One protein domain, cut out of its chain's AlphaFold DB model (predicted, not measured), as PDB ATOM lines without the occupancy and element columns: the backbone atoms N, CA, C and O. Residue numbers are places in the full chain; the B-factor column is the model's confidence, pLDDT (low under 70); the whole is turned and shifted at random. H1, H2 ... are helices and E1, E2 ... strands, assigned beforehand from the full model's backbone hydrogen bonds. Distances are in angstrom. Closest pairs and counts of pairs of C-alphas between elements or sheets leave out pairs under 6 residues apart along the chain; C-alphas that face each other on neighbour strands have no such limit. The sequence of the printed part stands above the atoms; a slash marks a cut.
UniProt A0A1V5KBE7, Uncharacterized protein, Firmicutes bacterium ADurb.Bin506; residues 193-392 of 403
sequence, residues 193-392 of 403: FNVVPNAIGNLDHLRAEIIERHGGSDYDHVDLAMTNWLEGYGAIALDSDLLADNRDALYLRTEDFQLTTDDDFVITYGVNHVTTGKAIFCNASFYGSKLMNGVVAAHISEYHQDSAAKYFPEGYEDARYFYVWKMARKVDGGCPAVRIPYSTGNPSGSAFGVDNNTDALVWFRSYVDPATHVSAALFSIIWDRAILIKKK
ATOM      1  N   PHE A 193     -44.234 101.417  16.019       95.69
ATOM      2  CA  PHE A 193     -42.952 101.131  16.674       95.69
ATOM      3  C   PHE A 193     -43.081 100.970  18.195       95.69
ATOM      4  O   PHE A 193     -42.239 100.329  18.816       95.69
ATOM      5  N   ASN A 194     -44.138 101.512  18.808       95.00
ATOM      6  CA  ASN A 194     -44.440 101.269  20.215       95.00
ATOM      7  C   ASN A 194     -45.073  99.880  20.441       95.00
ATOM      8  O   ASN A 194     -44.879  99.312  21.513       95.00
ATOM      9  N   VAL A 195     -45.802  99.332  19.456       94.50
ATOM     10  CA  VAL A 195     -46.386  97.969  19.504       94.50
ATOM     11  C   VAL A 195     -45.345  96.908  19.164       94.50
ATOM     12  O   VAL A 195     -45.301  95.855  19.794       94.50
ATOM     13  N   VAL A 196     -44.529  97.182  18.142       95.31
ATOM     14  CA  VAL A 196     -43.574  96.245  17.544       95.31
ATOM     15  C   VAL A 196     -42.166  96.860  17.588       95.31
ATOM     16  O   VAL A 196     -41.644  97.301  16.560       95.31
ATOM     17  N   PRO A 197     -41.504  96.911  18.763       90.94
ATOM     18  CA  PRO A 197     -40.231  97.621  18.917       90.94
ATOM     19  C   PRO A 197     -39.105  97.079  18.029       90.94
ATOM     20  O   PRO A 197     -38.263  97.835  17.551       90.94
ATOM     21  N   ASN A 198     -39.116  95.770  17.752       94.25
ATOM     22  CA  ASN A 198     -38.118  95.095  16.918       94.25
ATOM     23  C   ASN A 198     -38.497  95.059  15.427       94.25
ATOM     24  O   ASN A 198     -37.920  94.280  14.668       94.25
ATOM     25  N   ALA A 199     -39.459  95.878  14.985       95.94
ATOM     26  CA  ALA A 199     -39.994  95.804  13.627       95.94
ATOM     27  C   ALA A 199     -38.932  95.914  12.530       95.94
ATOM     28  O   ALA A 199     -39.025  95.196  11.544       95.94
ATOM     29  N   ILE A 200     -37.912  96.761  12.699       95.62
ATOM     30  CA  ILE A 200     -36.851  96.923  11.692       95.62
ATOM     31  C   ILE A 200     -36.110  95.597  11.483       95.62
ATOM     32  O   ILE A 200     -36.079  95.085  10.368       95.62
ATOM     33  N   GLY A 201     -35.592  95.005  12.564       97.62
ATOM     34  CA  GLY A 201     -34.872  93.733  12.494       97.62
ATOM     35  C   GLY A 201     -35.757  92.579  12.022       97.62
ATOM     36  O   GLY A 201     -35.327  91.772  11.203       97.62
ATOM     37  N   ASN A 202     -37.016  92.536  12.469       97.31
ATOM     38  CA  ASN A 202     -37.976  91.525  12.025       97.31
ATOM     39  C   ASN A 202     -38.311  91.657  10.530       97.31
ATOM     40  O   ASN A 202     -38.434  90.641   9.853       97.31
ATOM     41  N   LEU A 203     -38.424  92.877   9.995       97.94
ATOM     42  CA  LEU A 203     -38.650  93.104   8.564       97.94
ATOM     43  C   LEU A 203     -37.419  92.756   7.724       97.94
ATOM     44  O   LEU A 203     -37.578  92.244   6.618       97.94
ATOM     45  N   ASP A 204     -36.211  93.004   8.230       98.19
ATOM     46  CA  ASP A 204     -34.972  92.638   7.539       98.19
ATOM     47  C   ASP A 204     -34.780  91.114   7.508       98.19
ATOM     48  O   ASP A 204     -34.446  90.558   6.459       98.19
ATOM     49  N   HIS A 205     -35.086  90.429   8.617       97.69
ATOM     50  CA  HIS A 205     -35.175  88.964   8.677       97.69
ATOM     51  C   HIS A 205     -36.208  88.435   7.679       97.69
ATOM     52  O   HIS A 205     -35.898  87.594   6.838       97.69
ATOM     53  N   LEU A 206     -37.424  88.990   7.703       96.75
ATOM     54  CA  LEU A 206     -38.508  88.580   6.817       96.75
ATOM     55  C   LEU A 206     -38.141  88.764   5.339       96.75
ATOM     56  O   LEU A 206     -38.401  87.882   4.523       96.75
ATOM     57  N   ARG A 207     -37.485  89.879   4.995       97.75
ATOM     58  CA  ARG A 207     -36.954  90.133   3.650       97.75
ATOM     59  C   ARG A 207     -35.951  89.054   3.236       97.75
ATOM     60  O   ARG A 207     -36.056  88.539   2.123       97.75
ATOM     61  N   ALA A 208     -34.992  88.716   4.100       97.56
ATOM     62  CA  ALA A 208     -33.981  87.698   3.809       97.56
ATOM     63  C   ALA A 208     -34.615  86.321   3.559       97.56
ATOM     64  O   ALA A 208     -34.329  85.694   2.542       97.56
ATOM     65  N   GLU A 209     -35.551  85.906   4.411       96.56
ATOM     66  CA  GLU A 209     -36.275  84.635   4.289       96.56
ATOM     67  C   GLU A 209     -37.167  84.572   3.039       96.56
ATOM     68  O   GLU A 209     -37.301  83.525   2.400       96.56
ATOM     69  N   ILE A 210     -37.780  85.695   2.647       95.44
ATOM     70  CA  ILE A 210     -38.518  85.796   1.381       95.44
ATOM     71  C   ILE A 210     -37.569  85.569   0.202       95.44
ATOM     72  O   ILE A 210     -37.896  84.793  -0.699       95.44
ATOM     73  N   ILE A 211     -36.401  86.215   0.199       95.88
ATOM     74  CA  ILE A 211     -35.407  86.065  -0.870       95.88
ATOM     75  C   ILE A 211     -34.860  84.639  -0.906       95.88
ATOM     76  O   ILE A 211     -34.756  84.068  -1.985       95.88
ATOM     77  N   GLU A 212     -34.560  84.028   0.238       94.06
ATOM     78  CA  GLU A 212     -34.083  82.645   0.288       94.06
ATOM     79  C   GLU A 212     -35.133  81.665  -0.247       94.06
ATOM     80  O   GLU A 212     -34.832  80.804  -1.077       94.06
ATOM     81  N   ARG A 213     -36.395  81.826   0.169       91.94
ATOM     82  CA  ARG A 213     -37.479  80.913  -0.206       91.94
ATOM     83  C   ARG A 213     -37.939  81.069  -1.657       91.94
ATOM     84  O   ARG A 213     -38.350  80.081  -2.263       91.94
ATOM     85  N   HIS A 214     -37.921  82.286  -2.201       90.62
ATOM     86  CA  HIS A 214     -38.501  82.595  -3.520       90.62
ATOM     87  C   HIS A 214     -37.471  82.985  -4.581       90.62
ATOM     88  O   HIS A 214     -37.734  82.830  -5.770       90.62
ATOM     89  N   GLY A 215     -36.310  83.484  -4.172       80.44
ATOM     90  CA  GLY A 215     -35.267  84.046  -5.029       80.44
ATOM     91  C   GLY A 215     -34.128  83.080  -5.350       80.44
ATOM     92  O   GLY A 215     -33.014  83.550  -5.547       80.44
ATOM     93  N   GLY A 216     -34.379  81.762  -5.364       80.00
ATOM     94  CA  GLY A 216     -33.376  80.709  -5.601       80.00
ATOM     95  C   GLY A 216     -32.530  80.892  -6.877       80.00
ATOM     96  O   GLY A 216     -32.625  81.891  -7.579       80.00
ATOM     97  N   SER A 217     -31.694  79.910  -7.241       84.38
ATOM     98  CA  SER A 217     -30.691  80.072  -8.321       84.38
ATOM     99  C   SER A 217     -31.239  80.622  -9.644       84.38
ATOM    100  O   SER A 217     -30.518  81.328 -10.352       84.38
ATOM    101  N   ASP A 218     -32.507  80.348  -9.939       90.44
ATOM    102  CA  ASP A 218     -33.193  80.690 -11.184       90.44
ATOM    103  C   ASP A 218     -33.913  82.050 -11.154       90.44
ATOM    104  O   ASP A 218     -34.530  82.425 -12.151       90.44
ATOM    105  N   TYR A 219     -33.838  82.795 -10.049       94.88
ATOM    106  CA  TYR A 219     -34.550  84.056  -9.858       94.88
ATOM    107  C   TYR A 219     -33.618  85.194  -9.418       94.88
ATOM    108  O   TYR A 219     -32.597  84.977  -8.764       94.88
ATOM    109  N   ASP A 220     -33.976  86.411  -9.818       94.94
ATOM    110  CA  ASP A 220     -33.452  87.680  -9.314       94.94
ATOM    111  C   ASP A 220     -34.533  88.380  -8.482       94.94
ATOM    112  O   ASP A 220     -35.722  88.069  -8.600       94.94
ATOM    113  N   HIS A 221     -34.134  89.343  -7.652       96.50
ATOM    114  CA  HIS A 221     -35.057  90.127  -6.835       96.50
ATOM    115  C   HIS A 221     -34.759  91.624  -6.925       96.50
ATOM    116  O   HIS A 221     -33.608  92.031  -7.074       96.50
ATOM    117  N   VAL A 222     -35.811  92.434  -6.814       97.06
ATOM    118  CA  VAL A 222     -35.748  93.898  -6.774       97.06
ATOM    119  C   VAL A 222     -36.675  94.381  -5.664       97.06
ATOM    120  O   VAL A 222     -37.876  94.110  -5.710       97.06
ATOM    121  N   ASP A 223     -36.136  95.077  -4.665       98.06
ATOM    122  CA  ASP A 223     -36.967  95.806  -3.705       98.06
ATOM    123  C   ASP A 223     -37.595  97.005  -4.408       98.06
ATOM    124  O   ASP A 223     -36.885  97.821  -4.992       98.06
ATOM    125  N   LEU A 224     -38.919  97.100  -4.353       98.56
ATOM    126  CA  LEU A 224     -39.649  98.194  -4.977       98.56
ATOM    127  C   LEU A 224     -39.699  99.390  -4.025       98.56
ATOM    128  O   LEU A 224     -40.078  99.250  -2.858       98.56
ATOM    129  N   ALA A 225     -39.349 100.572  -4.526       98.19
ATOM    130  CA  ALA A 225     -39.446 101.807  -3.761       98.19
ATOM    131  C   ALA A 225     -40.908 102.141  -3.428       98.19
ATOM    132  O   ALA A 225     -41.804 101.947  -4.247       98.19
ATOM    133  N   MET A 226     -41.142 102.685  -2.232       97.12
ATOM    134  CA  MET A 226     -42.470 103.067  -1.753       97.12
ATOM    135  C   MET A 226     -42.670 104.581  -1.819       97.12
ATOM    136  O   MET A 226     -41.768 105.355  -1.502       97.12
ATOM    137  N   THR A 227     -43.877 105.008  -2.174       95.25
ATOM    138  CA  THR A 227     -44.303 106.413  -2.174       95.25
ATOM    139  C   THR A 227     -45.664 106.550  -1.505       95.25
ATOM    140  O   THR A 227     -46.513 105.666  -1.620       95.25
ATOM    141  N   ASN A 228     -45.883 107.656  -0.798       91.62
ATOM    142  CA  ASN A 228     -47.199 108.003  -0.281       91.62
ATOM    143  C   ASN A 228     -47.992 108.799  -1.323       91.62
ATOM    144  O   ASN A 228     -47.422 109.446  -2.204       91.62
ATOM    145  N   TRP A 229     -49.314 108.781  -1.194       86.06
ATOM    146  CA  TRP A 229     -50.201 109.589  -2.025       86.06
ATOM    147  C   TRP A 229     -50.764 110.788  -1.261       86.06
ATOM    148  O   TRP A 229     -50.787 110.804  -0.029       86.06
ATOM    149  N   LEU A 230     -51.199 111.804  -2.007       84.94
ATOM    150  CA  LEU A 230     -51.905 112.966  -1.469       84.94
ATOM    151  C   LEU A 230     -53.376 112.628  -1.182       84.94
ATOM    152  O   LEU A 230     -53.889 111.601  -1.619       84.94
ATOM    153  N   GLU A 231     -54.065 113.523  -0.473       86.12
ATOM    154  CA  GLU A 231     -55.483 113.376  -0.129       86.12
ATOM    155  C   GLU A 231     -56.211 114.727  -0.015       86.12
ATOM    156  O   GLU A 231     -55.622 115.761   0.324       86.12
ATOM    157  N   GLY A 232     -57.520 114.691  -0.263       87.56
ATOM    158  CA  GLY A 232     -58.493 115.756  -0.062       87.56
ATOM    159  C   GLY A 232     -58.026 117.116  -0.562       87.56
ATOM    160  O   GLY A 232     -57.730 117.317  -1.740       87.56
ATOM    161  N   TYR A 233     -57.940 118.073   0.362       93.44
ATOM    162  CA  TYR A 233     -57.669 119.477   0.045       93.44
ATOM    163  C   TYR A 233     -56.312 119.702  -0.623       93.44
ATOM    164  O   TYR A 233     -56.187 120.631  -1.419       93.44
ATOM    165  N   GLY A 234     -55.321 118.843  -0.357       91.12
ATOM    166  CA  GLY A 234     -54.017 118.925  -1.014       91.12
ATOM    167  C   GLY A 234     -54.134 118.766  -2.529       91.12
ATOM    168  O   GLY A 234     -53.524 119.525  -3.277       91.12
ATOM    169  N   ALA A 235     -54.980 117.849  -2.996       87.06
ATOM    170  CA  ALA A 235     -55.199 117.660  -4.426       87.06
ATOM    171  C   ALA A 235     -56.083 118.703  -5.076       87.06
ATOM    172  O   ALA A 235     -55.852 119.039  -6.230       87.06
ATOM    173  N   ILE A 236     -57.054 119.250  -4.346       93.69
ATOM    174  CA  ILE A 236     -57.832 120.388  -4.842       93.69
ATOM    175  C   ILE A 236     -56.893 121.580  -5.072       93.69
ATOM    176  O   ILE A 236     -56.948 122.224  -6.116       93.69
ATOM    177  N   ALA A 237     -55.987 121.843  -4.124       93.31
ATOM    178  CA  ALA A 237     -55.019 122.930  -4.228       93.31
ATOM    179  C   ALA A 237     -53.994 122.711  -5.354       93.31
ATOM    180  O   ALA A 237     -53.637 123.659  -6.054       93.31
ATOM    181  N   LEU A 238     -53.527 121.471  -5.531       92.44
ATOM    182  CA  LEU A 238     -52.552 121.105  -6.563       92.44
ATOM    183  C   LEU A 238     -53.185 120.783  -7.919       92.44
ATOM    184  O   LEU A 238     -52.460 120.646  -8.904       92.44
ATOM    185  N   ASP A 239     -54.519 120.726  -7.983       92.94
ATOM    186  CA  ASP A 239     -55.287 120.484  -9.199       92.94
ATOM    187  C   ASP A 239     -54.858 119.162  -9.864       92.94
ATOM    188  O   ASP A 239     -54.409 119.138 -11.013       92.94
ATOM    189  N   SER A 240     -54.904 118.090  -9.062       91.44
ATOM    190  CA  SER A 240     -54.361 116.758  -9.357       91.44
ATOM    191  C   SER A 240     -55.412 115.667  -9.134       91.44
ATOM    192  O   SER A 240     -56.160 115.721  -8.158       91.44
ATOM    193  N   ASP A 241     -55.464 114.675 -10.028       92.12
ATOM    194  CA  ASP A 241     -56.375 113.532  -9.925       92.12
ATOM    195  C   ASP A 241     -55.948 112.557  -8.814       92.12
ATOM    196  O   ASP A 241     -54.894 111.924  -8.904       92.12
ATOM    197  N   LEU A 242     -56.785 112.382  -7.785       87.44
ATOM    198  CA  LEU A 242     -56.553 111.383  -6.733       87.44
ATOM    199  C   LEU A 242     -57.467 110.161  -6.792       87.44
ATOM    200  O   LEU A 242     -57.496 109.385  -5.836       87.44
ATOM    201  N   LEU A 243     -58.187 109.950  -7.896       88.75
ATOM    202  CA  LEU A 243     -58.930 108.709  -8.134       88.75
ATOM    203  C   LEU A 243     -59.923 108.359  -7.009       88.75
ATOM    204  O   LEU A 243     -60.057 107.193  -6.628       88.75
ATOM    205  N   ALA A 244     -60.641 109.365  -6.502       89.75
ATOM    206  CA  ALA A 244     -61.576 109.235  -5.387       89.75
ATOM    207  C   ALA A 244     -60.879 108.863  -4.074       89.75
ATOM    208  O   ALA A 244     -61.177 107.826  -3.466       89.75
ATOM    209  N   ASP A 245     -59.969 109.719  -3.617       92.06
ATOM    210  CA  ASP A 245     -59.296 109.551  -2.332       92.06
ATOM    211  C   ASP A 245     -60.288 109.435  -1.160       92.06
ATOM    212  O   ASP A 245     -61.505 109.606  -1.271       92.06
ATOM    213  N   ASN A 246     -59.779 109.094   0.009       91.31
ATOM    214  CA  ASN A 246     -60.586 109.054   1.211       91.31
ATOM    215  C   ASN A 246     -59.708 109.341   2.410       91.31
ATOM    216  O   ASN A 246     -58.733 108.629   2.623       91.31
ATOM    217  N   ARG A 247     -60.111 110.305   3.238       93.38
ATOM    218  CA  ARG A 247     -59.442 110.586   4.513       93.38
ATOM    219  C   ARG A 247     -59.415 109.395   5.461       93.38
ATOM    220  O   ARG A 247     -58.517 109.307   6.297       93.38
ATOM    221  N   ASP A 248     -60.325 108.447   5.285       94.94
ATOM    222  CA  ASP A 248     -60.373 107.219   6.068       94.94
ATOM    223  C   ASP A 248     -59.284 106.217   5.666       94.94
ATOM    224  O   ASP A 248     -59.110 105.240   6.378       94.94
ATOM    225  N   ALA A 249     -58.556 106.410   4.559       93.81
ATOM    226  CA  ALA A 249     -57.502 105.499   4.115       93.81
ATOM    227  C   ALA A 249     -56.150 106.198   3.973       93.81
ATOM    228  O   ALA A 249     -56.030 107.224   3.312       93.81
ATOM    229  N   LEU A 250     -55.113 105.596   4.552       95.25
ATOM    230  CA  LEU A 250     -53.740 105.950   4.235       95.25
ATOM    231  C   LEU A 250     -53.321 105.148   3.010       95.25
ATOM    232  O   LEU A 250     -53.497 103.929   2.989       95.25
ATOM    233  N   TYR A 251     -52.772 105.829   2.010       94.62
ATOM    234  CA  TYR A 251     -52.390 105.216   0.750       94.62
ATOM    235  C   TYR A 251     -50.875 105.237   0.559       94.62
ATOM    236  O   TYR A 251     -50.257 106.305   0.493       94.62
ATOM    237  N   LEU A 252     -50.301 104.048   0.396       96.31
ATOM    238  CA  LEU A 252     -48.927 103.853  -0.056       96.31
ATOM    239  C   LEU A 252     -48.950 103.101  -1.384       96.31
ATOM    240  O   LEU A 252     -49.872 102.334  -1.658       96.31
ATOM    241  N   ARG A 253     -47.934 103.292  -2.215       96.38
ATOM    242  CA  ARG A 253     -47.771 102.519  -3.444       96.38
ATOM    243  C   ARG A 253     -46.313 102.245  -3.754       96.38
ATOM    244  O   ARG A 253     -45.445 103.019  -3.354       96.38
ATOM    245  N   THR A 254     -46.067 101.188  -4.510       98.44
ATOM    246  CA  THR A 254     -44.757 100.956  -5.120       98.44
ATOM    247  C   THR A 254     -44.495 101.953  -6.251       98.44
ATOM    248  O   THR A 254     -45.422 102.572  -6.780       98.44
ATOM    249  N   GLU A 255     -43.238 102.062  -6.670       97.69
ATOM    250  CA  GLU A 255     -42.901 102.482  -8.030       97.69
ATOM    251  C   GLU A 255     -43.510 101.537  -9.082       97.69
ATOM    252  O   GLU A 255     -43.975 100.433  -8.757       97.69
ATOM    253  N   ASP A 256     -43.520 101.986 -10.338       97.69
ATOM    254  CA  ASP A 256     -43.957 101.158 -11.458       97.69
ATOM    255  C   ASP A 256     -42.937 100.048 -11.737       97.69
ATOM    256  O   ASP A 256     -41.724 100.256 -11.741       97.69
ATOM    257  N   PHE A 257     -43.445  98.854 -12.014       98.06
ATOM    258  CA  PHE A 257     -42.666  97.692 -12.410       98.06
ATOM    259  C   PHE A 257     -43.411  96.889 -13.476       98.06
ATOM    260  O   PHE A 257     -44.582  97.119 -13.762       98.06
ATOM    261  N   GLN A 258     -42.739  95.893 -14.053       97.31
ATOM    262  CA  GLN A 258     -43.339  95.003 -15.042       97.31
ATOM    263  C   GLN A 258     -43.092  93.542 -14.682       97.31
ATOM    264  O   GLN A 258     -41.984  93.162 -14.296       97.31
ATOM    265  N   LEU A 259     -44.112  92.710 -14.889       96.62
ATOM    266  CA  LEU A 259     -43.939  91.261 -14.982       96.62
ATOM    267  C   LEU A 259     -43.505  90.937 -16.415       96.62
ATOM    268  O   LEU A 259     -44.266  91.155 -17.354       96.62
ATOM    269  N   THR A 260     -42.282  90.455 -16.607       95.12
ATOM    270  CA  THR A 260     -41.747  90.096 -17.928       95.12
ATOM    271  C   THR A 260     -42.303  88.750 -18.394       95.12
ATOM    272  O   THR A 260     -42.597  88.566 -19.578       95.12
ATOM    273  N   THR A 261     -42.488  87.809 -17.464       94.12
ATOM    274  CA  THR A 261     -43.039  86.473 -17.738       94.12
ATOM    275  C   THR A 261     -44.057  86.042 -16.683       94.12
ATOM    276  O   THR A 261     -44.144  86.625 -15.608       94.12
ATOM    277  N   ASP A 262     -44.785  84.957 -16.954       94.62
ATOM    278  CA  ASP A 262     -45.744  84.363 -16.009       94.62
ATOM    279  C   ASP A 262     -45.088  83.749 -14.767       94.62
ATOM    280  O   ASP A 262     -45.783  83.358 -13.824       94.62
ATOM    281  N   ASP A 263     -43.765  83.589 -14.804       94.44
ATOM    282  CA  ASP A 263     -42.973  83.130 -13.673       94.44
ATOM    283  C   ASP A 263     -42.521  84.280 -12.769       94.44
ATOM    284  O   ASP A 263     -42.012  84.002 -11.686       94.44
ATOM    285  N   ASP A 264     -42.712  85.536 -13.181       96.06
ATOM    286  CA  ASP A 264     -42.450  86.696 -12.339       96.06
ATOM    287  C   ASP A 264     -43.625  86.917 -11.381       96.06
ATOM    288  O   ASP A 264     -44.794  86.666 -11.704       96.06
ATOM    289  N   PHE A 265     -43.325  87.398 -10.180       96.38
ATOM    290  CA  PHE A 265     -44.332  87.666  -9.159       96.38
ATOM    291  C   PHE A 265     -43.851  88.713  -8.165       96.38
ATOM    292  O   PHE A 265     -42.661  88.996  -8.056       96.38
ATOM    293  N   VAL A 266     -44.790  89.269  -7.408       97.12
ATOM    294  CA  VAL A 266     -44.496  90.224  -6.338       97.12
ATOM    295  C   VAL A 266     -44.806  89.586  -4.999       97.12
ATOM    296  O   VAL A 266     -45.868  88.985  -4.827       97.12
ATOM    297  N   ILE A 267     -43.891  89.726  -4.046       96.12
ATOM    298  CA  ILE A 267     -44.143  89.431  -2.640       96.12
ATOM    299  C   ILE A 267     -44.333  90.753  -1.902       96.12
ATOM    300  O   ILE A 267     -43.419  91.571  -1.856       96.12
ATOM    301  N   THR A 268     -45.507  90.960  -1.318       96.25
ATOM    302  CA  THR A 268     -45.792  92.091  -0.428       96.25
ATOM    303  C   THR A 268     -45.685  91.643   1.019       96.25
ATOM    304  O   THR A 268     -46.170  90.561   1.355       96.25
ATOM    305  N   TYR A 269     -45.077  92.453   1.873       96.06
ATOM    306  CA  TYR A 269     -44.853  92.121   3.274       96.06
ATOM    307  C   TYR A 269     -44.769  93.385   4.124       96.06
ATOM    308  O   TYR A 269     -44.425  94.458   3.630       96.06
ATOM    309  N   GLY A 270     -45.071  93.264   5.409       95.75
ATOM    310  CA  GLY A 270     -45.118  94.419   6.297       95.75
ATOM    311  C   GLY A 270     -45.698  94.080   7.658       95.75
ATOM    312  O   GLY A 270     -45.876  92.907   8.001       95.75
ATOM    313  N   VAL A 271     -45.989  95.128   8.423       94.81
ATOM    314  CA  VAL A 271     -46.706  95.028   9.693       94.81
ATOM    315  C   VAL A 271     -48.209  94.972   9.417       94.81
ATOM    316  O   VAL A 271     -48.735  95.680   8.565       94.81
ATOM    317  N   ASN A 272     -48.927  94.110  10.130       94.12
ATOM    318  CA  ASN A 272     -50.376  94.048  10.069       94.12
ATOM    319  C   ASN A 272     -50.973  95.195  10.895       94.12
ATOM    320  O   ASN A 272     -51.156  95.077  12.108       94.12
ATOM    321  N   HIS A 273     -51.335  96.274  10.202       95.50
ATOM    322  CA  HIS A 273     -51.899  97.490  10.791       95.50
ATOM    323  C   HIS A 273     -53.173  97.286  11.620       95.50
ATOM    324  O   HIS A 273     -53.500  98.108  12.472       95.50
ATOM    325  N   VAL A 274     -53.908  96.191  11.401       93.81
ATOM    326  CA  VAL A 274     -55.069  95.859  12.237       93.81
ATOM    327  C   VAL A 274     -54.630  95.268  13.572       93.81
ATOM    328  O   VAL A 274     -55.186  95.606  14.612       93.81
ATOM    329  N   THR A 275     -53.589  94.436  13.565       92.56
ATOM    330  CA  THR A 275     -53.070  93.797  14.789       92.56
ATOM    331  C   THR A 275     -52.377  94.805  15.707       92.56
ATOM    332  O   THR A 275     -52.378  94.638  16.923       92.56
ATOM    333  N   THR A 276     -51.826  95.880  15.144       94.06
ATOM    334  CA  THR A 276     -51.250  97.005  15.898       94.06
ATOM    335  C   THR A 276     -52.288  98.019  16.384       94.06
ATOM    336  O   THR A 276     -51.943  98.918  17.150       94.06
ATOM    337  N   GLY A 277     -53.546  97.892  15.950       94.00
ATOM    338  CA  GLY A 277     -54.614  98.833  16.274       94.00
ATOM    339  C   GLY A 277     -54.550 100.151  15.499       94.00
ATOM    340  O   GLY A 277     -55.151 101.123  15.938       94.00
ATOM    341  N   LYS A 278     -53.834 100.209  14.368       96.12
ATOM    342  CA  LYS A 278     -53.734 101.393  13.489       96.12
ATOM    343  C   LYS A 278     -54.660 101.377  12.275       96.12
ATOM    344  O   LYS A 278     -54.712 102.350  11.525       96.12
ATOM    345  N   ALA A 279     -55.404 100.297  12.085       95.25
ATOM    346  CA  ALA A 279     -56.430 100.173  11.063       95.25
ATOM    347  C   ALA A 279     -57.556  99.245  11.547       95.25
ATOM    348  O   ALA A 279     -57.312  98.316  12.313       95.25
ATOM    349  N   ILE A 280     -58.777  99.414  11.040       92.94
ATOM    350  CA  ILE A 280     -59.832  98.385  11.141       92.94
ATOM    351  C   ILE A 280     -59.761  97.382   9.986       92.94
ATOM    352  O   ILE A 280     -60.343  96.297  10.061       92.94
ATOM    353  N   PHE A 281     -59.089  97.766   8.898       90.88
ATOM    354  CA  PHE A 281     -58.952  96.990   7.673       90.88
ATOM    355  C   PHE A 281     -57.723  97.458   6.879       90.88
ATOM    356  O   PHE A 281     -57.482  98.655   6.745       90.88
ATOM    357  N   CYS A 282     -56.976  96.524   6.294       92.38
ATOM    358  CA  CYS A 282     -55.897  96.824   5.352       92.38
ATOM    359  C   CYS A 282     -55.826  95.836   4.177       92.38
ATOM    360  O   CYS A 282     -56.151  94.647   4.316       92.38
ATOM    361  N   ASN A 283     -55.399  96.331   3.009       92.94
ATOM    362  CA  ASN A 283     -55.175  95.526   1.810       92.94
ATOM    363  C   ASN A 283     -54.013  96.016   0.941       92.94
ATOM    364  O   ASN A 283     -53.675  97.194   0.935       92.94
ATOM    365  N   ALA A 284     -53.488  95.100   0.126       94.75
ATOM    366  CA  ALA A 284     -52.557  95.385  -0.961       94.75
ATOM    367  C   ALA A 284     -53.226  95.035  -2.297       94.75
ATOM    368  O   ALA A 284     -53.767  93.945  -2.458       94.75
ATOM    369  N   SER A 285     -53.245  95.945  -3.263       94.69
ATOM    370  CA  SER A 285     -53.962  95.796  -4.531       94.69
ATOM    371  C   SER A 285     -53.018  95.937  -5.711       94.69
ATOM    372  O   SER A 285     -52.333  96.946  -5.824       94.69
ATOM    373  N   PHE A 286     -53.031  94.965  -6.616       96.31
ATOM    374  CA  PHE A 286     -52.275  95.019  -7.861       96.31
ATOM    375  C   PHE A 286     -53.025  95.868  -8.888       96.31
ATOM    376  O   PHE A 286     -54.228  95.676  -9.093       96.31
ATOM    377  N   TYR A 287     -52.322  96.801  -9.521       95.69
ATOM    378  CA  TYR A 287     -52.881  97.768 -10.456       95.69
ATOM    379  C   TYR A 287     -52.181  97.704 -11.808       95.69
ATOM    380  O   TYR A 287     -50.977  97.478 -11.869       95.69
ATOM    381  N   GLY A 288     -52.930  97.959 -12.882       94.19
ATOM    382  CA  GLY A 288     -52.339  98.406 -14.143       94.19
ATOM    383  C   GLY A 288     -52.099  99.911 -14.087       94.19
ATOM    384  O   GLY A 288     -53.037 100.671 -13.831       94.19
ATOM    385  N   SER A 289     -50.867 100.361 -14.326       92.94
ATOM    386  CA  SER A 289     -50.497 101.774 -14.151       92.94
ATOM    387  C   SER A 289     -51.148 102.665 -15.210       92.94
ATOM    388  O   SER A 289     -51.664 103.733 -14.895       92.94
ATOM    389  N   LYS A 290     -51.255 102.188 -16.459       86.62
ATOM    390  CA  LYS A 290     -51.808 102.967 -17.582       86.62
ATOM    391  C   LYS A 290     -53.235 103.481 -17.352       86.62
ATOM    392  O   LYS A 290     -53.557 104.586 -17.773       86.62
ATOM    393  N   LEU A 291     -54.107 102.660 -16.766       84.94
ATOM    394  CA  LEU A 291     -55.509 103.023 -16.516       84.94
ATOM    395  C   LEU A 291     -55.789 103.271 -15.032       84.94
ATOM    396  O   LEU A 291     -56.936 103.539 -14.673       84.94
ATOM    397  N   MET A 292     -54.768 103.153 -14.178       87.38
ATOM    398  CA  MET A 292     -54.892 103.199 -12.723       87.38
ATOM    399  C   MET A 292     -56.028 102.298 -12.211       87.38
ATOM    400  O   MET A 292     -56.843 102.686 -11.371       87.38
ATOM    401  N   ASN A 293     -56.092 101.075 -12.739       87.25
ATOM    402  CA  ASN A 293     -57.158 100.112 -12.486       87.25
ATOM    403  C   ASN A 293     -56.683  98.999 -11.548       87.25
ATOM    404  O   ASN A 293     -55.737  98.279 -11.858       87.25
ATOM    405  N   GLY A 294     -57.367  98.824 -10.417       90.50
ATOM    406  CA  GLY A 294     -57.121  97.699  -9.518       90.50
ATOM    407  C   GLY A 294     -57.694  96.416 -10.098       90.50
ATOM    408  O   GLY A 294     -58.885  96.358 -10.389       90.50
ATOM    409  N   VAL A 295     -56.857  95.391 -10.266       91.75
ATOM    410  CA  VAL A 295     -57.249  94.146 -10.953       91.75
ATOM    411  C   VAL A 295     -57.389  92.956 -10.015       91.75
ATOM    412  O   VAL A 295     -58.115  92.013 -10.315       91.75
ATOM    413  N   VAL A 296     -56.700  92.994  -8.875       91.25
ATOM    414  CA  VAL A 296     -56.829  92.012  -7.797       91.25
ATOM    415  C   VAL A 296     -56.320  92.621  -6.493       91.25
ATOM    416  O   VAL A 296     -55.428  93.469  -6.511       91.25
ATOM    417  N   ALA A 297     -56.874  92.200  -5.359       90.25
ATOM    418  CA  ALA A 297     -56.444  92.652  -4.043       90.25
ATOM    419  C   ALA A 297     -56.213  91.473  -3.092       90.25
ATOM    420  O   ALA A 297     -56.970  90.509  -3.090       90.25
ATOM    421  N   ALA A 298     -55.166  91.588  -2.283       88.00
ATOM    422  CA  ALA A 298     -54.867  90.752  -1.136       88.00
ATOM    423  C   ALA A 298     -55.402  91.426   0.130       88.00
ATOM    424  O   ALA A 298     -55.056  92.571   0.429       88.00
ATOM    425  N   HIS A 299     -56.256  90.730   0.872       85.06
ATOM    426  CA  HIS A 299     -56.944  91.279   2.039       85.06
ATOM    427  C   HIS A 299     -56.233  90.832   3.314       85.06
ATOM    428  O   HIS A 299     -56.591  89.828   3.928       85.06
ATOM    429  N   ILE A 300     -55.184  91.577   3.666       79.19
ATOM    430  CA  ILE A 300     -54.195  91.238   4.702       79.19
ATOM    431  C   ILE A 300     -54.863  90.905   6.046       79.19
ATOM    432  O   ILE A 300     -54.507  89.932   6.704       79.19
ATOM    433  N   SER A 301     -55.867  91.688   6.423       70.62
ATOM    434  CA  SER A 301     -56.494  91.644   7.752       70.62
ATOM    435  C   SER A 301     -57.577  90.576   7.938       70.62
ATOM    436  O   SER A 301     -57.799  90.157   9.072       70.62
ATOM    437  N   GLU A 302     -58.219  90.111   6.861       67.19
ATOM    438  CA  GLU A 302     -59.388  89.219   6.956       67.19
ATOM    439  C   GLU A 302     -59.039  87.738   6.825       67.19
ATOM    440  O   GLU A 302     -59.614  86.892   7.501       67.19
ATOM    441  N   TYR A 303     -58.076  87.399   5.970       63.84
ATOM    442  CA  TYR A 303     -57.828  85.998   5.626       63.84
ATOM    443  C   TYR A 303     -56.421  85.517   6.016       63.84
ATOM    444  O   TYR A 303     -56.100  84.346   5.798       63.84
ATOM    445  N   HIS A 304     -55.534  86.403   6.496       63.06
ATOM    446  CA  HIS A 304     -54.079  86.192   6.377       63.06
ATOM    447  C   HIS A 304     -53.253  86.586   7.611       63.06
ATOM    448  O   HIS A 304     -52.049  86.834   7.484       63.06
ATOM    449  N   GLN A 305     -53.877  86.597   8.794       64.12
ATOM    450  CA  GLN A 305     -53.269  87.039  10.058       64.12
ATOM    451  C   GLN A 305     -51.983  86.271  10.437       64.12
ATOM    452  O   GLN A 305     -51.087  86.875  11.010       64.12
ATOM    453  N   ASP A 306     -51.821  85.015   9.999       78.44
ATOM    454  CA  ASP A 306     -50.630  84.189  10.290       78.44
ATOM    455  C   ASP A 306     -49.706  83.964   9.078       78.44
ATOM    456  O   ASP A 306     -48.848  83.076   9.067       78.44
ATOM    457  N   SER A 307     -49.870  84.742   8.006       88.06
ATOM    458  CA  SER A 307     -49.173  84.494   6.732       88.06
ATOM    459  C   SER A 307     -47.640  84.585   6.810       88.06
ATOM    460  O   SER A 307     -46.947  83.938   6.015       88.06
ATOM    461  N   ALA A 308     -47.104  85.334   7.780       91.88
ATOM    462  CA  ALA A 308     -45.667  85.465   8.004       91.88
ATOM    463  C   ALA A 308     -45.068  84.375   8.910       91.88
ATOM    464  O   ALA A 308     -43.852  84.194   8.889       91.88
ATOM    465  N   ALA A 309     -45.873  83.615   9.663       91.06
ATOM    466  CA  ALA A 309     -45.384  82.712  10.714       91.06
ATOM    467  C   ALA A 309     -44.318  81.718  10.217       91.06
ATOM    468  O   ALA A 309     -43.296  81.518  10.861       91.06
ATOM    469  N   LYS A 310     -44.497  81.169   9.010       90.69
ATOM    470  CA  LYS A 310     -43.566  80.213   8.380       90.69
ATOM    471  C   LYS A 310     -42.204  80.790   7.963       90.69
ATOM    472  O   LYS A 310     -41.406  80.062   7.367       90.69
ATOM    473  N   TYR A 311     -41.992  82.093   8.107       93.88
ATOM    474  CA  TYR A 311     -40.717  82.768   7.839       93.88
ATOM    475  C   TYR A 311     -39.979  83.117   9.137       93.88
ATOM    476  O   TYR A 311     -38.855  83.596   9.094       93.88
ATOM    477  N   PHE A 312     -40.592  82.873  10.293       94.94
ATOM    478  CA  PHE A 312     -39.956  83.041  11.590       94.94
ATOM    479  C   PHE A 312     -39.683  81.673  12.230       94.94
ATOM    480  O   PHE A 312     -40.304  80.676  11.845       94.94
ATOM    481  N   PRO A 313     -38.764  81.602  13.211       94.50
ATOM    482  CA  PRO A 313     -38.606  80.412  14.037       94.50
ATOM    483  C   PRO A 313     -39.934  79.991  14.680       94.50
ATOM    484  O   PRO A 313     -40.760  80.832  15.043       94.50
ATOM    485  N   GLU A 314     -40.128  78.683  14.845       92.12
ATOM    486  CA  GLU A 314     -41.324  78.141  15.492       92.12
ATOM    487  C   GLU A 314     -41.509  78.747  16.894       92.12
ATOM    488  O   GLU A 314     -40.572  78.803  17.690       92.12
ATOM    489  N   GLY A 315     -42.722  79.228  17.185       88.19
ATOM    490  CA  GLY A 315     -43.053  79.856  18.466       88.19
ATOM    491  C   GLY A 315     -42.598  81.312  18.628       88.19
ATOM    492  O   GLY A 315     -42.756  81.862  19.716       88.19
ATOM    493  N   TYR A 316     -42.062  81.964  17.589       92.75
ATOM    494  CA  TYR A 316     -41.711  83.384  17.663       92.75
ATOM    495  C   TYR A 316     -42.963  84.267  17.773       92.75
ATOM    496  O   TYR A 316     -43.680  84.479  16.797       92.75
ATOM    497  N   GLU A 317     -43.233  84.786  18.974       89.19
ATOM    498  CA  GLU A 317     -44.493  85.468  19.294       89.19
ATOM    499  C   GLU A 317     -44.778  86.705  18.434       89.19
ATOM    500  O   GLU A 317     -45.936  86.955  18.091       89.19
ATOM    501  N   ASP A 318     -43.738  87.456  18.065       91.75
ATOM    502  CA  ASP A 318     -43.868  88.690  17.285       91.75
ATOM    503  C   ASP A 318     -44.277  88.430  15.830       91.75
ATOM    504  O   ASP A 318     -44.737  89.354  15.158       91.75
ATOM    505  N   ALA A 319     -44.179  87.188  15.339       92.19
ATOM    506  CA  ALA A 319     -44.573  86.832  13.976       92.19
ATOM    507  C   ALA A 319     -46.034  87.205  13.661       92.19
ATOM    508  O   ALA A 319     -46.339  87.540  12.518       92.19
ATOM    509  N   ARG A 320     -46.912  87.220  14.678       90.38
ATOM    510  CA  ARG A 320     -48.332  87.609  14.563       90.38
ATOM    511  C   ARG A 320     -48.549  89.045  14.081       90.38
ATOM    512  O   ARG A 320     -49.620  89.373  13.586       90.38
ATOM    513  N   TYR A 321     -47.557  89.919  14.254       93.62
ATOM    514  CA  TYR A 321     -47.647  91.310  13.816       93.62
ATOM    515  C   TYR A 321     -47.265  91.498  12.352       93.62
ATOM    516  O   TYR A 321     -47.377  92.613  11.855       93.62
ATOM    517  N   PHE A 322     -46.806  90.458  11.656       94.56
ATOM    518  CA  PHE A 322     -46.311  90.567  10.288       94.56
ATOM    519  C   PHE A 322     -47.173  89.778   9.316       94.56
ATOM    520  O   PHE A 322     -47.814  88.788   9.665       94.56
ATOM    521  N   TYR A 323     -47.138  90.186   8.053       94.06
ATOM    522  CA  TYR A 323     -47.765  89.447   6.966       94.06
ATOM    523  C   TYR A 323     -46.801  89.271   5.790       94.06
ATOM    524  O   TYR A 323     -45.893  90.077   5.583       94.06
ATOM    525  N   VAL A 324     -47.023  88.215   5.003       93.81
ATOM    526  CA  VAL A 324     -46.352  87.981   3.717       93.81
ATOM    527  C   VAL A 324     -47.365  87.452   2.717       93.81
ATOM    528  O   VAL A 324     -48.063  86.475   2.984       93.81
ATOM    529  N   TRP A 325     -47.415  88.051   1.531       91.06
ATOM    530  CA  TRP A 325     -48.374  87.682   0.500       91.06
ATOM    531  C   TRP A 325     -47.768  87.664  -0.898       91.06
ATOM    532  O   TRP A 325     -46.998  88.550  -1.254       91.06
ATOM    533  N   LYS A 326     -48.165  86.683  -1.718       93.56
ATOM    534  CA  LYS A 326     -47.716  86.550  -3.110       93.56
ATOM    535  C   LYS A 326     -48.787  87.005  -4.105       93.56
ATOM    536  O   LYS A 326     -49.921  86.540  -4.080       93.56
ATOM    537  N   MET A 327     -48.421  87.866  -5.045       94.88
ATOM    538  CA  MET A 327     -49.242  88.235  -6.201       94.88
ATOM    539  C   MET A 327     -48.586  87.664  -7.458       94.88
ATOM    540  O   MET A 327     -47.491  88.082  -7.827       94.88
ATOM    541  N   ALA A 328     -49.222  86.677  -8.096       94.69
ATOM    542  CA  ALA A 328     -48.616  85.919  -9.195       94.69
ATOM    543  C   ALA A 328     -49.646  85.451 -10.232       94.69
ATOM    544  O   ALA A 328     -50.844  85.419  -9.966       94.69
ATOM    545  N   ARG A 329     -49.188  85.012 -11.410       92.94
ATOM    546  CA  ARG A 329     -50.032  84.254 -12.360       92.94
ATOM    547  C   ARG A 329     -50.253  82.822 -11.902       92.94
ATOM    548  O   ARG A 329     -51.365  82.301 -11.957       92.94
ATOM    549  N   LYS A 330     -49.159  82.198 -11.467       89.38
ATOM    550  CA  LYS A 330     -49.100  80.816 -11.007       89.38
ATOM    551  C   LYS A 330     -49.216  80.818  -9.492       89.38
ATOM    552  O   LYS A 330     -48.268  81.162  -8.787       89.38
ATOM    553  N   VAL A 331     -50.409  80.482  -9.018       83.81
ATOM    554  CA  VAL A 331     -50.694  80.311  -7.596       83.81
ATOM    555  C   VAL A 331     -50.699  78.820  -7.284       83.81
ATOM    556  O   VAL A 331     -51.453  78.048  -7.871       83.81
ATOM    557  N   ASP A 332     -49.794  78.413  -6.406       70.81
ATOM    558  CA  ASP A 332     -49.672  77.072  -5.858       70.81
ATOM    559  C   ASP A 332     -50.165  77.055  -4.403       70.81
ATOM    560  O   ASP A 332     -50.188  78.079  -3.726       70.81
ATOM    561  N   GLY A 333     -50.571  75.888  -3.897       60.72
ATOM    562  CA  GLY A 333     -51.174  75.774  -2.561       60.72
ATOM    563  C   GLY A 333     -50.226  76.021  -1.374       60.72
ATOM    564  O   GLY A 333     -50.679  75.989  -0.235       60.72
ATOM    565  N   GLY A 334     -48.923  76.239  -1.602       61.09
ATOM    566  CA  GLY A 334     -47.897  76.333  -0.550       61.09
ATOM    567  C   GLY A 334     -47.670  77.735   0.038       61.09
ATOM    568  O   GLY A 334     -46.968  77.890   1.045       61.09
ATOM    569  N   CYS A 335     -48.237  78.784  -0.563       65.31
ATOM    570  CA  CYS A 335     -48.137  80.148  -0.052       65.31
ATOM    571  C   CYS A 335     -49.462  80.889  -0.211       65.31
ATOM    572  O   CYS A 335     -50.089  80.767  -1.262       65.31
ATOM    573  N   PRO A 336     -49.868  81.696   0.781       74.94
ATOM    574  CA  PRO A 336     -51.022  82.555   0.609       74.94
ATOM    575  C   PRO A 336     -50.781  83.522  -0.575       74.94
ATOM    576  O   PRO A 336     -49.786  84.257  -0.596       74.94
ATOM    577  N   ALA A 337     -51.614  83.415  -1.619       87.06
ATOM    578  CA  ALA A 337     -51.391  84.078  -2.900       87.06
ATOM    579  C   ALA A 337     -52.687  84.501  -3.612       87.06
ATOM    580  O   ALA A 337     -53.705  83.811  -3.543       87.06
ATOM    581  N   VAL A 338     -52.637  85.619  -4.345       90.50
ATOM    582  CA  VAL A 338     -53.702  86.039  -5.271       90.50
ATOM    583  C   VAL A 338     -53.253  85.897  -6.715       90.50
ATOM    584  O   VAL A 338     -52.096  86.157  -7.059       90.50
ATOM    585  N   ARG A 339     -54.199  85.504  -7.572       92.94
ATOM    586  CA  ARG A 339     -53.962  85.343  -9.004       92.94
ATOM    587  C   ARG A 339     -54.141  86.668  -9.736       92.94
ATOM    588  O   ARG A 339     -55.239  87.218  -9.738       92.94
ATOM    589  N   ILE A 340     -53.097  87.132 -10.415       94.00
ATOM    590  CA  ILE A 340     -53.150  88.324 -11.269       94.00
ATOM    591  C   ILE A 340     -53.843  87.947 -12.594       94.00
ATOM    592  O   ILE A 340     -53.365  87.037 -13.284       94.00
ATOM    593  N   PRO A 341     -54.954  88.600 -12.985       91.69
ATOM    594  CA  PRO A 341     -55.643  88.328 -14.251       91.69
ATOM    595  C   PRO A 341     -54.993  89.059 -15.439       91.69
ATOM    596  O   PRO A 341     -54.424  90.140 -15.269       91.69
ATOM    597  N   TYR A 342     -54.992  88.448 -16.632       88.81
ATOM    598  CA  TYR A 342     -54.527  89.105 -17.872       88.81
ATOM    599  C   TYR A 342     -55.525  90.150 -18.323       88.81
ATOM    600  O   TYR A 342     -56.709  90.000 -18.015       88.81
ATOM    601  N   SER A 343     -55.062  91.153 -19.075       83.50
ATOM    602  CA  SER A 343     -55.987  92.052 -19.751       83.50
ATOM    603  C   SER A 343     -56.800  91.234 -20.747       83.50
ATOM    604  O   SER A 343     -56.280  90.655 -21.701       83.50
ATOM    605  N   THR A 344     -58.102  91.119 -20.510       68.75
ATOM    606  CA  THR A 344     -58.986  90.509 -21.501       68.75
ATOM    607  C   THR A 344     -59.370  91.585 -22.502       68.75
ATOM    608  O   THR A 344     -59.995  92.578 -22.127       68.75
ATOM    609  N   GLY A 345     -59.048  91.398 -23.781       59.66
ATOM    610  CA  GLY A 345     -59.529  92.252 -24.870       59.66
ATOM    611  C   GLY A 345     -61.048  92.146 -25.129       59.66
ATOM    612  O   GLY A 345     -61.406  92.049 -26.299       59.66
ATOM    613  N   ASN A 346     -61.902  92.191 -24.073       48.84
ATOM    614  CA  ASN A 346     -63.369  91.915 -23.938       48.84
ATOM    615  C   ASN A 346     -63.684  90.476 -23.406       48.84
ATOM    616  O   ASN A 346     -62.818  89.634 -23.636       48.84
ATOM    617  N   PRO A 347     -64.806  90.097 -22.702       52.00
ATOM    618  CA  PRO A 347     -66.146  90.700 -22.444       52.00
ATOM    619  C   PRO A 347     -66.315  91.560 -21.171       52.00
ATOM    620  O   PRO A 347     -67.326  92.243 -21.029       52.00
ATOM    621  N   SER A 348     -65.376  91.495 -20.222       55.59
ATOM    622  CA  SER A 348     -65.463  92.233 -18.945       55.59
ATOM    623  C   SER A 348     -64.903  93.661 -19.040       55.59
ATOM    624  O   SER A 348     -65.116  94.464 -18.142       55.59
ATOM    625  N   GLY A 349     -64.228  94.000 -20.145       57.53
ATOM    626  CA  GLY A 349     -63.621  95.309 -20.417       57.53
ATOM    627  C   GLY A 349     -62.089  95.295 -20.339       57.53
ATOM    628  O   GLY A 349     -61.500  94.510 -19.603       57.53
ATOM    629  N   SER A 350     -61.429  96.186 -21.086       60.44
ATOM    630  CA  SER A 350     -59.957  96.291 -21.181       60.44
ATOM    631  C   SER A 350     -59.257  96.675 -19.868       60.44
ATOM    632  O   SER A 350     -58.046  96.512 -19.743       60.44
ATOM    633  N   ALA A 351     -60.013  97.156 -18.878       70.06
ATOM    634  CA  ALA A 351     -59.534  97.451 -17.530       70.06
ATOM    635  C   ALA A 351     -59.554  96.226 -16.587       70.06
ATOM    636  O   ALA A 351     -59.273  96.362 -15.396       70.06
ATOM    637  N   PHE A 352     -59.886  95.030 -17.081       75.06
ATOM    638  CA  PHE A 352     -59.812  93.795 -16.300       75.06
ATOM    639  C   PHE A 352     -58.511  93.062 -16.594       75.06
ATOM    640  O   PHE A 352     -58.444  92.280 -17.538       75.06
ATOM    641  N   GLY A 353     -57.502  93.314 -15.760       87.06
ATOM    642  CA  GLY A 353     -56.196  92.661 -15.801       87.06
ATOM    643  C   GLY A 353     -55.057  93.536 -16.308       87.06
ATOM    644  O   GLY A 353     -55.235  94.697 -16.671       87.06
ATOM    645  N   VAL A 354     -53.864  92.958 -16.260       90.69
ATOM    646  CA  VAL A 354     -52.586  93.556 -16.667       90.69
ATOM    647  C   VAL A 354     -51.888  92.521 -17.533       90.69
ATOM    648  O   VAL A 354     -52.012  91.345 -17.213       90.69
ATOM    649  N   ASP A 355     -51.182  92.898 -18.594       91.38
ATOM    650  CA  ASP A 355     -50.420  91.957 -19.430       91.38
ATOM    651  C   ASP A 355     -48.928  91.993 -19.090       91.38
ATOM    652  O   ASP A 355     -48.440  92.915 -18.434       91.38
ATOM    653  N   ASN A 356     -48.180  90.979 -19.516       93.62
ATOM    654  CA  ASN A 356     -46.733  90.995 -19.316       93.62
ATOM    655  C   ASN A 356     -46.103  92.159 -20.097       93.62
ATOM    656  O   ASN A 356     -46.571  92.515 -21.178       93.62
ATOM    657  N   ASN A 357     -45.011  92.713 -19.571       94.56
ATOM    658  CA  ASN A 357     -44.313  93.885 -20.112       94.56
ATOM    659  C   ASN A 357     -45.191  95.147 -20.189       94.56
ATOM    660  O   ASN A 357     -44.981  96.008 -21.044       94.56
ATOM    661  N   THR A 358     -46.191  95.248 -19.309       94.25
ATOM    662  CA  THR A 358     -46.960  96.476 -19.096       94.25
ATOM    663  C   THR A 358     -46.735  96.981 -17.681       94.25
ATOM    664  O   THR A 358     -46.564  96.175 -16.762       94.25
ATOM    665  N   ASP A 359     -46.693  98.305 -17.528       96.56
ATOM    666  CA  ASP A 359     -46.450  98.936 -16.235       96.56
ATOM    667  C   ASP A 359     -47.585  98.623 -15.262       96.56
ATOM    668  O   ASP A 359     -48.779  98.760 -15.568       96.56
ATOM    669  N   ALA A 360     -47.173  98.188 -14.082       97.12
ATOM    670  CA  ALA A 360     -48.011  97.849 -12.960       97.12
ATOM    671  C   ALA A 360     -47.416  98.407 -11.673       97.12
ATOM    672  O   ALA A 360     -46.225  98.687 -11.582       97.12
ATOM    673  N   LEU A 361     -48.253  98.503 -10.651       97.56
ATOM    674  CA  LEU A 361     -47.854  98.927  -9.317       97.56
ATOM    675  C   LEU A 361     -48.714  98.211  -8.273       97.56
ATOM    676  O   LEU A 361     -49.773  97.656  -8.590       97.56
ATOM    677  N   VAL A 362     -48.289  98.244  -7.012       97.81
ATOM    678  CA  VAL A 362     -49.102  97.769  -5.886       97.81
ATOM    679  C   VAL A 362     -49.505  98.944  -5.007       97.81
ATOM    680  O   VAL A 362     -48.651  99.698  -4.556       97.81
ATOM    681  N   TRP A 363     -50.806  99.072  -4.736       95.81
ATOM    682  CA  TRP A 363     -51.375 100.011  -3.768       95.81
ATOM    683  C   TRP A 363     -51.655  99.335  -2.440       95.81
ATOM    684  O   TRP A 363     -52.426  98.379  -2.387       95.81
ATOM    685  N   PHE A 364     -51.148  99.907  -1.366       96.25
ATOM    686  CA  PHE A 364     -51.475  99.541  -0.001       96.25
ATOM    687  C   PHE A 364     -52.447 100.555   0.575       96.25
ATOM    688  O   PHE A 364     -52.320 101.762   0.343       96.25
ATOM    689  N   ARG A 365     -53.448 100.055   1.299       94.38
ATOM    690  CA  ARG A 365     -54.418 100.900   1.986       94.38
ATOM    691  C   ARG A 365     -54.639 100.407   3.394       94.38
ATOM    692  O   ARG A 365     -54.950  99.233   3.588       94.38
ATOM    693  N   SER A 366     -54.582 101.345   4.325       94.88
ATOM    694  CA  SER A 366     -54.878 101.130   5.740       94.88
ATOM    695  C   SER A 366     -56.042 102.026   6.118       94.88
ATOM    696  O   SER A 366     -55.921 103.252   6.105       94.88
ATOM    697  N   TYR A 367     -57.193 101.406   6.370       94.88
ATOM    698  CA  TYR A 367     -58.452 102.084   6.627       94.88
ATOM    699  C   TYR A 367     -58.688 102.246   8.122       94.88
ATOM    700  O   TYR A 367     -58.705 101.254   8.847       94.88
ATOM    701  N   VAL A 368     -58.967 103.488   8.512       95.81
ATOM    702  CA  VAL A 368     -59.494 103.951   9.799       95.81
ATOM    703  C   VAL A 368     -58.659 103.506  10.997       95.81
ATOM    704  O   VAL A 368     -58.754 102.367  11.442       95.81
ATOM    705  N   ASP A 369     -57.896 104.434  11.567       96.25
ATOM    706  CA  ASP A 369     -57.376 104.312  12.925       96.25
ATOM    707  C   ASP A 369     -58.575 104.378  13.901       96.25
ATOM    708  O   ASP A 369     -59.306 105.381  13.911       96.25
ATOM    709  N   PRO A 370     -58.818 103.326  14.706       93.94
ATOM    710  CA  PRO A 370     -59.914 103.289  15.670       93.94
ATOM    711  C   PRO A 370     -59.886 104.418  16.706       93.94
ATOM    712  O   PRO A 370     -60.911 104.672  17.322       93.94
ATOM    713  N   ALA A 371     -58.747 105.077  16.935       94.19
ATOM    714  CA  ALA A 371     -58.641 106.158  17.912       94.19
ATOM    715  C   ALA A 371     -59.066 107.523  17.349       94.19
ATOM    716  O   ALA A 371     -59.573 108.362  18.091       94.19
ATOM    717  N   THR A 372     -58.841 107.768  16.055       95.31
ATOM    718  CA  THR A 372     -59.077 109.086  15.429       95.31
ATOM    719  C   THR A 372     -60.248 109.095  14.458       95.31
ATOM    720  O   THR A 372     -60.711 110.167  14.064       95.31
ATOM    721  N   HIS A 373     -60.748 107.913  14.079       95.06
ATOM    722  CA  HIS A 373     -61.865 107.750  13.149       95.06
ATOM    723  C   HIS A 373     -61.590 108.418  11.787       95.06
ATOM    724  O   HIS A 373     -62.482 108.955  11.137       95.06
ATOM    725  N   VAL A 374     -60.323 108.414  11.381       95.69
ATOM    726  CA  VAL A 374     -59.784 108.720  10.048       95.69
ATOM    727  C   VAL A 374     -58.581 107.802   9.846       95.69
ATOM    728  O   VAL A 374     -58.234 107.040  10.741       95.69
ATOM    729  N   SER A 375     -57.928 107.807   8.687       95.50
ATOM    730  CA  SER A 375     -56.699 107.017   8.546       95.50
ATOM    731  C   SER A 375     -55.607 107.447   9.522       95.50
ATOM    732  O   SER A 375     -55.491 108.625   9.868       95.50
ATOM    733  N   ALA A 376     -54.766 106.486   9.903       96.19
ATOM    734  CA  ALA A 376     -53.570 106.746  10.686       96.19
ATOM    735  C   ALA A 376     -52.664 107.782   9.996       96.19
ATOM    736  O   ALA A 376     -52.564 107.843   8.765       96.19
ATOM    737  N   ALA A 377     -51.966 108.589  10.795       95.12
ATOM    738  CA  ALA A 377     -50.967 109.512  10.273       95.12
ATOM    739  C   ALA A 377     -49.822 108.746   9.587       95.12
ATOM    740  O   ALA A 377     -49.389 107.698  10.072       95.12
ATOM    741  N   LEU A 378     -49.274 109.307   8.503       93.75
ATOM    742  CA  LEU A 378     -48.228 108.681   7.679       93.75
ATOM    743  C   LEU A 378     -47.013 108.192   8.487       93.75
ATOM    744  O   LEU A 378     -46.432 107.158   8.166       93.75
ATOM    745  N   PHE A 379     -46.637 108.940   9.527       91.62
ATOM    746  CA  PHE A 379     -45.486 108.651  10.389       91.62
ATOM    747  C   PHE A 379     -45.841 107.839  11.641       91.62
ATOM    748  O   PHE A 379     -44.967 107.551  12.453       91.62
ATOM    749  N   SER A 380     -47.115 107.482  11.818       94.62
ATOM    750  CA  SER A 380     -47.569 106.637  12.929       94.62
ATOM    751  C   SER A 380     -47.588 105.146  12.583       94.62
ATOM    752  O   SER A 380     -47.745 104.324  13.487       94.62
ATOM    753  N   ILE A 381     -47.387 104.804  11.305       96.00
ATOM    754  CA  ILE A 381     -47.326 103.428  10.806       96.00
ATOM    755  C   ILE A 381     -45.954 103.088  10.214       96.00
ATOM    756  O   ILE A 381     -45.222 103.952   9.730       96.00
ATOM    757  N   ILE A 382     -45.623 101.803  10.225       96.81
ATOM    758  CA  ILE A 382     -44.458 101.207   9.582       96.81
ATOM    759  C   ILE A 382     -44.865 100.808   8.169       96.81
ATOM    760  O   ILE A 382     -45.692  99.926   7.985       96.81
ATOM    761  N   TRP A 383     -44.288 101.451   7.159       97.00
ATOM    762  CA  TRP A 383     -44.741 101.274   5.780       97.00
ATOM    763  C   TRP A 383     -44.586  99.835   5.282       97.00
ATOM    764  O   TRP A 383     -43.564  99.181   5.519       97.00
ATOM    765  N   ASP A 384     -45.589  99.393   4.526       96.62
ATOM    766  CA  ASP A 384     -45.540  98.158   3.754       96.62
ATOM    767  C   ASP A 384     -44.369  98.146   2.765       96.62
ATOM    768  O   ASP A 384     -43.886  99.188   2.318       96.62
ATOM    769  N   ARG A 385     -43.926  96.945   2.394       98.00
ATOM    770  CA  ARG A 385     -42.818  96.710   1.466       98.00
ATOM    771  C   ARG A 385     -43.226  95.711   0.385       98.00
ATOM    772  O   ARG A 385     -44.099  94.862   0.581       98.00
ATOM    773  N   ALA A 386     -42.556  95.777  -0.761       98.12
ATOM    774  CA  ALA A 386     -42.751  94.829  -1.849       98.12
ATOM    775  C   ALA A 386     -41.420  94.442  -2.503       98.12
ATOM    776  O   ALA A 386     -40.540  95.280  -2.682       98.12
ATOM    777  N   ILE A 387     -41.297  93.169  -2.877       98.12
ATOM    778  CA  ILE A 387     -40.168  92.629  -3.637       98.12
ATOM    779  C   ILE A 387     -40.710  92.046  -4.937       98.12
ATOM    780  O   ILE A 387     -41.558  91.151  -4.915       98.12
ATOM    781  N   LEU A 388     -40.208  92.530  -6.067       98.06
ATOM    782  CA  LEU A 388     -40.405  91.891  -7.359       98.06
ATOM    783  C   LEU A 388     -39.403  90.742  -7.499       98.06
ATOM    784  O   LEU A 388     -38.195  90.962  -7.439       98.06
ATOM    785  N   ILE A 389     -39.902  89.530  -7.725       97.25
ATOM    786  CA  ILE A 389     -39.098  88.345  -8.019       97.25
ATOM    787  C   ILE A 389     -39.211  88.052  -9.515       97.25
ATOM    788  O   ILE A 389     -40.309  87.844 -10.036       97.25
ATOM    789  N   LYS A 390     -38.070  88.051 -10.205       96.19
ATOM    790  CA  LYS A 390     -37.980  87.891 -11.660       96.19
ATOM    791  C   LYS A 390     -37.290  86.593 -12.013       96.19
ATOM    792  O   LYS A 390     -36.229  86.296 -11.472       96.19
ATOM    793  N   LYS A 391     -37.835  85.836 -12.957       94.31
ATOM    794  CA  LYS A 391     -37.142  84.656 -13.467       94.31
ATOM    795  C   LYS A 391     -35.949  85.073 -14.319       94.31
ATOM    796  O   LYS A 391     -36.090  85.863 -15.254       94.31
ATOM    797  N   LYS A 392     -34.780  84.496 -14.043       90.75
ATOM    798  CA  LYS A 392     -33.583  84.690 -14.864       90.75
ATOM    799  C   LYS A 392     -33.835  84.160 -16.264       90.75
ATOM    800  O   LYS A 392     -34.202  82.999 -16.467       90.75
TER     801      LYS A 392
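AT A GLANCE: This is residues 193 to 392 of the 403 residues of an uncharacterized protein of Firmicutes bacterium ADurb.Bin506 (UniProt A0A1V5KBE7). Two strongly twisted five-stranded sheets lie face to face as a sandwich, and the long helix H1 packs on the face of the first sheet away from the second. E1 runs on into E2, passing from an edge of one sheet to an edge of the other, with small H2 far out beyond E2. The printed part has 200 residues, with four named helices and ten named strands in the order H1 E1 E2 H2 E3 E4 E5 E6 H3 H4 E7 E8 E9 E10. The sheet E1 E10 E4 E7 E8 is mixed, the sheet E2 E3 E9 E5 E6 antiparallel; the class is mixed, helices and strands, with under half of the residues in named elements. The whole is compact, with a radius of gyration of the C-alphas of 16.9 A, and flat, spanning 49 by 47 by 26 A.

HOW THE PARTS SIT: Start at the sheet of E1 (219 to 224), E10 (385 to 391), E4 (265 to 271), E7 (322 to 328) and E8 (337 to 339). Look for N 222 and O 388 at 2.9 A between antiparallel E1 and E10, N 267 and O 387 at 2.9 A between antiparallel E10 and E4, N 268 and O 325 at 2.8 A between antiparallel E4 and E7, and N 338 and O 326 at 2.9 A between E7 and E8, parallel at 27 degrees. The other sheet holds E2 (226 to 228), E3 (249 to 254), E9 (360 to 367), E5 (281 to 288) and E6 (293 to 298). Here you find N 227 and O 253 at 2.8 A, N 364 and O 252 at 2.8 A, N 285 and O 363 at 2.7 A, and, in the hairpin E5 and E6, N 286 and O 296 at 2.8 A. In this sandwich, two sheets face to face, the facing parts are 9.6 A centre to centre, with strands at 30 degrees. H1 (199 to 214) is on the first sheet, two layers with the helix on one face; C-alphas 203 and 270 are its closest to E4, 7.0 A. H3 (300 to 303) only grazes both sheets; H4 (317 to 321) is near H1. H2 (233 to 238) is on neither sheet. In H1 and H2 every O i to N i+4 pair is within hydrogen-bond range; H4 has 0 of 1, with 1 of 2 O i to N i+3 pairs, and H3 is too short for an O i to N i+4 pair.

IN THESE COORDINATES: Find C-alpha 199 at (-39.994, 95.804, 13.627), from which H1 runs 21.7 A. E5 measures 22.8 A, E9 22.6 A and E4 20.4 A. E10 ends at C-alpha 391, (-37.142, 84.656, -13.467).

THE WHOLE: The farthest C-alphas, those of Asp 239 and Glu 314, are 51.0 A apart. The printed part has no cut. The links H3 to H4, E8 to E9 and E9 to E10 are long. Confidence is under 70 at residues 302 to 305, 333 to 335 and 344 to 350.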